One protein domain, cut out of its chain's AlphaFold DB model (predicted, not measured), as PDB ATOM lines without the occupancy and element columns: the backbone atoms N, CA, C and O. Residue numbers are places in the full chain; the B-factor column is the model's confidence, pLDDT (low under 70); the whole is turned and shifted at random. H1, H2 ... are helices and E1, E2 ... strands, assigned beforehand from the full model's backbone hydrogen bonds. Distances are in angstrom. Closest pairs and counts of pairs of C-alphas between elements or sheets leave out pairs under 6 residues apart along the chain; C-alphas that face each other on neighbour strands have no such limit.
ATOM      1  N   SER A   2     108.633 156.770 126.751       52.66
ATOM      2  CA  SER A   2     108.846 155.597 125.892       52.66
ATOM      3  C   SER A   2     108.026 155.790 124.619       52.66
ATOM      4  O   SER A   2     106.875 156.219 124.700       52.66
ATOM      5  N   SER A   3     108.623 155.577 123.450       78.69
ATOM      6  CA  SER A   3     107.874 155.646 122.195       78.69
ATOM      7  C   SER A   3     107.091 154.345 122.002       78.69
ATOM      8  O   SER A   3     107.552 153.287 122.424       78.69
ATOM      9  N   LEU A   4     105.947 154.389 121.312       80.00
ATOM     10  CA  LEU A   4     105.191 153.179 120.939       80.00
ATOM     11  C   LEU A   4     106.071 152.132 120.226       80.00
ATOM     12  O   LEU A   4     105.855 150.932 120.369       80.00
ATOM     13  N   VAL A   5     107.094 152.578 119.488       74.38
ATOM     14  CA  VAL A   5     108.076 151.703 118.830       74.38
ATOM     15  C   VAL A   5     108.912 150.936 119.857       74.38
ATOM     16  O   VAL A   5     109.141 149.739 119.692       74.38
ATOM     17  N   THR A   6     109.328 151.600 120.934       81.12
ATOM     18  CA  THR A   6     110.094 150.994 122.030       81.12
ATOM     19  C   THR A   6     109.269 149.922 122.747       81.12
ATOM     20  O   THR A   6     109.755 148.815 122.946       81.12
ATOM     21  N   GLU A   7     107.991 150.189 123.032       86.69
ATOM     22  CA  GLU A   7     107.099 149.217 123.689       86.69
ATOM     23  C   GLU A   7     106.865 147.957 122.842       86.69
ATOM     24  O   GLU A   7     106.860 146.836 123.357       86.69
ATOM     25  N   VAL A   8     106.698 148.122 121.526       86.00
ATOM     26  CA  VAL A   8     106.566 146.993 120.593       86.00
ATOM     27  C   VAL A   8     107.859 146.179 120.534       86.00
ATOM     28  O   VAL A   8     107.801 144.947 120.553       86.00
ATOM     29  N   LEU A   9     109.016 146.848 120.488       82.50
ATOM     30  CA  LEU A   9     110.320 146.186 120.463       82.50
ATOM     31  C   LEU A   9     110.570 145.384 121.746       82.50
ATOM     32  O   LEU A   9     110.973 144.223 121.670       82.50
ATOM     33  N   ASP A  10     110.271 145.960 122.909       87.19
ATOM     34  CA  ASP A  10     110.438 145.291 124.202       87.19
ATOM     35  C   ASP A  10     109.512 144.075 124.327       87.19
ATOM     36  O   ASP A  10     109.937 142.995 124.749       87.19
ATOM     37  N   LYS A  11     108.264 144.194 123.857       89.31
ATOM     38  CA  LYS A  11     107.336 143.059 123.795       89.31
ATOM     39  C   LYS A  11     107.839 141.955 122.860       89.31
ATOM     40  O   LYS A  11     107.690 140.776 123.179       89.31
ATOM     41  N   ALA A  12     108.432 142.314 121.721       85.75
ATOM     42  CA  ALA A  12     109.012 141.347 120.794       85.75
ATOM     43  C   ALA A  12     110.235 140.640 121.404       85.75
ATOM     44  O   ALA A  12     110.333 139.417 121.301       85.75
ATOM     45  N   ARG A  13     111.118 141.370 122.098       84.38
ATOM     46  CA  ARG A  13     112.282 140.808 122.813       84.38
ATOM     47  C   ARG A  13     111.890 139.782 123.879       84.38
ATOM     48  O   ARG A  13     112.597 138.799 124.055       84.38
ATOM     49  N   GLY A  14     110.737 139.956 124.526       85.88
ATOM     50  CA  GLY A  14     110.185 138.971 125.465       85.88
ATOM     51  C   GLY A  14     109.745 137.641 124.830       85.88
ATOM     52  O   GLY A  14     109.488 136.677 125.549       85.88
ATOM     53  N   ASN A  15     109.657 137.556 123.499       88.75
ATOM     54  CA  ASN A  15     109.337 136.330 122.772       88.75
ATOM     55  C   ASN A  15     110.586 135.789 122.062       88.75
ATOM     56  O   ASN A  15     110.969 136.299 121.012       88.75
ATOM     57  N   MET A  16     111.151 134.693 122.580       83.31
ATOM     58  CA  MET A  16     112.368 134.040 122.059       83.31
ATOM     59  C   MET A  16     112.284 133.593 120.591       83.31
ATOM     60  O   MET A  16     113.307 133.379 119.945       83.31
ATOM     61  N   SER A  17     111.074 133.439 120.041       83.31
ATOM     62  CA  SER A  17     110.891 133.113 118.620       83.31
ATOM     63  C   SER A  17     111.009 134.331 117.694       83.31
ATOM     64  O   SER A  17     111.145 134.161 116.481       83.31
ATOM     65  N   SER A  18     110.969 135.552 118.238       85.62
ATOM     66  CA  SER A  18     111.013 136.785 117.457       85.62
ATOM     67  C   SER A  18     112.422 137.089 116.937       85.62
ATOM     68  O   SER A  18     113.426 136.683 117.521       85.62
ATOM     69  N   LEU A  19     112.506 137.862 115.851       80.25
ATOM     70  CA  LEU A  19     113.791 138.361 115.343       80.25
ATOM     71  C   LEU A  19     114.471 139.302 116.348       80.25
ATOM     72  O   LEU A  19     115.688 139.269 116.495       80.25
ATOM     73  N   ALA A  20     113.679 140.093 117.076       79.62
ATOM     74  CA  ALA A  20     114.181 141.047 118.059       79.62
ATOM     75  C   ALA A  20     114.866 140.368 119.256       79.62
ATOM     76  O   ALA A  20     115.773 140.956 119.834       79.62
ATOM     77  N   ALA A  21     114.452 139.150 119.620       81.19
ATOM     78  CA  ALA A  21     115.067 138.377 120.700       81.19
ATOM     79  C   ALA A  21     116.382 137.687 120.289       81.19
ATOM     80  O   ALA A  21     117.181 137.334 121.150       81.19
ATOM     81  N   LYS A  22     116.606 137.482 118.984       75.62
ATOM     82  CA  LYS A  22     117.815 136.836 118.442       75.62
ATOM     83  C   LYS A  22     118.964 137.824 118.205       75.62
ATOM     84  O   LYS A  22     120.121 137.425 118.150       75.62
ATOM     85  N   ALA A  23     118.645 139.108 118.084       75.38
ATOM     86  CA  ALA A  23     119.600 140.175 117.824       75.38
ATOM     87  C   ALA A  23     120.361 140.636 119.087       75.38
ATOM     88  O   ALA A  23     119.782 140.623 120.175       75.38
ATOM     89  N   PRO A  24     121.607 141.138 118.967       69.31
ATOM     90  CA  PRO A  24     122.542 140.958 117.849       69.31
ATOM     91  C   PRO A  24     123.408 139.693 118.006       69.31
ATOM     92  O   PRO A  24     124.205 139.375 117.134       69.31
ATOM     93  N   SER A  25     123.283 138.981 119.129       72.69
ATOM     94  CA  SER A  25     124.202 137.912 119.539       72.69
ATOM     95  C   SER A  25     124.069 136.613 118.746       72.69
ATOM     96  O   SER A  25     124.972 135.783 118.809       72.69
ATOM     97  N   HIS A  26     122.971 136.427 118.010       79.38
ATOM     98  CA  HIS A  26     122.750 135.254 117.174       79.38
ATOM     99  C   HIS A  26     122.335 135.669 115.758       79.38
ATOM    100  O   HIS A  26     121.579 136.634 115.583       79.38
ATOM    101  N   PRO A  27     122.776 134.927 114.733       82.38
ATOM    102  CA  PRO A  27     122.329 135.172 113.377       82.38
ATOM    103  C   PRO A  27     120.830 134.878 113.265       82.38
ATOM    104  O   PRO A  27     120.308 133.888 113.785       82.38
ATOM    105  N   VAL A  28     120.112 135.760 112.576       86.00
ATOM    106  CA  VAL A  28     118.690 135.566 112.260       86.00
ATOM    107  C   VAL A  28     118.497 134.636 111.064       86.00
ATOM    108  O   VAL A  28     117.407 134.088 110.887       86.00
ATOM    109  N   PHE A  29     119.548 134.449 110.265       85.69
ATOM    110  CA  PHE A  29     119.595 133.529 109.140       85.69
ATOM    111  C   PHE A  29     121.025 133.033 108.935       85.69
ATOM    112  O   PHE A  29     121.962 133.825 108.989       85.69
ATOM    113  N   GLU A  30     121.171 131.744 108.650       88.75
ATOM    114  CA  GLU A  30     122.441 131.138 108.267       88.75
ATOM    115  C   GLU A  30     122.232 130.230 107.064       88.75
ATOM    116  O   GLU A  30     121.238 129.505 106.969       88.75
ATOM    117  N   TYR A  31     123.187 130.268 106.149       90.00
ATOM    118  CA  TYR A  31     123.244 129.384 105.003       90.00
ATOM    119  C   TYR A  31     124.680 128.923 104.801       90.00
ATOM    120  O   TYR A  31     125.594 129.743 104.770       90.00
ATOM    121  N   ARG A  32     124.869 127.618 104.618       91.69
ATOM    122  CA  ARG A  32     126.131 127.039 104.165       91.69
ATOM    123  C   ARG A  32     125.895 126.395 102.810       91.69
ATOM    124  O   ARG A  32     124.969 125.597 102.656       91.69
ATOM    125  N   SER A  33     126.690 126.791 101.827       91.50
ATOM    126  CA  SER A  33     126.656 126.172 100.509       91.50
ATOM    127  C   SER A  33     127.188 124.736 100.585       91.50
ATOM    128  O   SER A  33     128.044 124.460 101.426       91.50
ATOM    129  N   PRO A  34     126.697 123.821  99.733       91.75
ATOM    130  CA  PRO A  34     127.271 122.485  99.612       91.75
ATOM    131  C   PRO A  34     128.767 122.533  99.262       91.75
ATOM    132  O   PRO A  34     129.231 123.495  98.642       91.75
ATOM    133  N   GLU A  35     129.514 121.487  99.615       89.88
ATOM    134  CA  GLU A  35     130.959 121.399  99.351       89.88
ATOM    135  C   GLU A  35     131.266 121.527  97.850       89.88
ATOM    136  O   GLU A  35     132.203 122.216  97.448       89.88
ATOM    137  N   GLU A  36     130.395 120.978  97.000       92.25
ATOM    138  CA  GLU A  36     130.498 121.054  95.540       92.25
ATOM    139  C   GLU A  36     130.376 122.491  95.001       92.25
ATOM    140  O   GLU A  36     130.739 122.760  93.857       92.25
ATOM    141  N   CYS A  37     129.861 123.414  95.817       85.69
ATOM    142  CA  CYS A  37     129.713 124.837  95.517       85.69
ATOM    143  C   CYS A  37     130.784 125.711  96.199       85.69
ATOM    144  O   CYS A  37     130.657 126.935  96.185       85.69
ATOM    145  N   GLY A  38     131.828 125.108  96.779       86.06
ATOM    146  CA  GLY A  38     132.957 125.825  97.380       86.06
ATOM    147  C   GLY A  38     132.863 126.055  98.890       86.06
ATOM    148  O   GLY A  38     133.638 126.851  99.409       86.06
ATOM    149  N   ASP A  39     131.932 125.387  99.584       87.00
ATOM    150  CA  ASP A  39     131.823 125.356 101.058       87.00
ATOM    151  C   ASP A  39     131.774 126.738 101.751       87.00
ATOM    152  O   ASP A  39     132.200 126.930 102.888       87.00
ATOM    153  N   SER A  40     131.229 127.737 101.061       86.25
ATOM    154  CA  SER A  40     131.009 129.076 101.613       86.25
ATOM    155  C   SER A  40     129.853 129.109 102.618       86.25
ATOM    156  O   SER A  40     128.915 128.310 102.534       86.25
ATOM    157  N   SER A  41     129.871 130.075 103.538       87.88
ATOM    158  CA  SER A  41     128.769 130.330 104.470       87.88
ATOM    159  C   SER A  41     128.399 131.807 104.528       87.88
ATOM    160  O   SER A  41     129.267 132.672 104.438       87.88
ATOM    161  N   ILE A  42     127.113 132.089 104.728       85.50
ATOM    162  CA  ILE A  42     126.563 133.422 104.965       85.50
ATOM    163  C   ILE A  42     125.783 133.378 106.278       85.50
ATOM    164  O   ILE A  42     124.856 132.576 106.413       85.50
ATOM    165  N   SER A  43     126.103 134.285 107.198       83.19
ATOM    166  CA  SER A  43     125.338 134.513 108.427       83.19
ATOM    167  C   SER A  43     124.845 135.960 108.451       83.19
ATOM    168  O   SER A  43     125.626 136.896 108.294       83.19
ATOM    169  N   ILE A  44     123.535 136.151 108.615       81.25
ATOM    170  CA  ILE A  44     122.893 137.471 108.663       81.25
ATOM    171  C   ILE A  44     122.528 137.774 110.109       81.25
ATOM    172  O   ILE A  44     121.792 137.018 110.742       81.25
ATOM    173  N   PHE A  45     122.985 138.920 110.603       79.88
ATOM    174  CA  PHE A  45     122.685 139.427 111.938       79.88
ATOM    175  C   PHE A  45     121.765 140.644 111.838       79.88
ATOM    176  O   PHE A  45     121.815 141.400 110.868       79.88
ATOM    177  N   LEU A  46     120.920 140.837 112.848       79.00
ATOM    178  CA  LEU A  46     120.145 142.066 112.991       79.00
ATOM    179  C   LEU A  46     120.899 143.002 113.939       79.00
ATOM    180  O   LEU A  46     121.157 142.637 115.084       79.00
ATOM    181  N   SER A  47     121.246 144.191 113.453       75.88
ATOM    182  CA  SER A  47     121.885 145.225 114.269       75.88
ATOM    183  C   SER A  47     120.873 145.880 115.212       75.88
ATOM    184  O   SER A  47     119.710 146.074 114.848       75.88
ATOM    185  N   ASP A  48     121.310 146.233 116.420       72.81
ATOM    186  CA  ASP A  48     120.576 147.104 117.343       72.81
ATOM    187  C   ASP A  48     120.881 148.595 117.114       72.81
ATOM    188  O   ASP A  48     120.225 149.461 117.699       72.81
TER     189      ASP A  48
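AT A GLANCE: This is residues 2 to 48 of the 177 residues of an uncharacterized protein of Moniliophthora perniciosa (strain FA553 / isolate CP02) (UniProt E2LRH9). The domain is a long, thin rod with a different piece at each end: helix H1 at one end and a hairpin of two short strands, E1 and E2, at the other, with the small helix H2 between them along the length. H1 and H2 meet where the last residue of H1, Arg 13, comes close to Ala 21 of H2, and the outermost parts, residues 2 to 7, of which 4 to 7 belong to H1, and residues 34 to 39 in the link between E1 and E2, stick out free at opposite ends. The printed part has 47 residues, with two named helices and then two named strands, in the order H1, H2, E1, E2; the strands make one antiparallel sheet of order E1 - E2. The class is mixed, helices and strands, though under half of the residues, 22 of 47, are in named elements. The whole is extended, with a radius of gyration of the C-alphas of 14.9 A and spans of 50 by 17 by 14 A.

HOW THE PARTS SIT: H1, residues 4 to 13, touches H2, residues 19 to 22; their closest C-alphas are those of Arg 13 and Ala 21, 4.3 A apart. In H1 every O i to N i+4 pair is within hydrogen-bond range, while H2 is too short for such a pair. E1, residues 29 to 32, and E2, residues 41 to 44, are a hairpin of antiparallel neighbours, with 175 degrees between their directions. Within hydrogen-bond range across it are N 31 and O 42 at 2.9 A, and N 44 and O 29 at 2.8 A. The C-alphas of Arg 32 and Ser 41 face each other at 4.2 A. H1 is apart from E1 and from E2, and H2 is apart from E2.

IN THESE COORDINATES: H1 begins at C-alpha 4, (105.191, 153.179, 120.939), and is 14.4 A long from first to last C-alpha. H2 has its first C-alpha, that of Leu 19, at (113.791, 138.361, 115.343), and measures 5.3 A. E1 runs for 10.5 A from Phe 29 to Arg 32. E2 runs for 10.2 A from Ser 41 and ends at C-alpha 44, (122.893, 137.471, 108.663).

THE WHOLE: The two C-alphas farthest apart are those of Ser 2 and Glu 36, at 50.8 A. Without the stretches that stand free, residues 2 to 7, of which 4 to 7 belong to H1, and residues 34 to 39, the body of 35 residues spans 35 by 17 by 12 A. The link from H1 to H2 is tight, those from H2 to E1 and from E1 to E2 are short, and no link is long. The printed part has no cut. The mean pLDDT of the printed part is 82.8, and residues 2 and 24 are under 70.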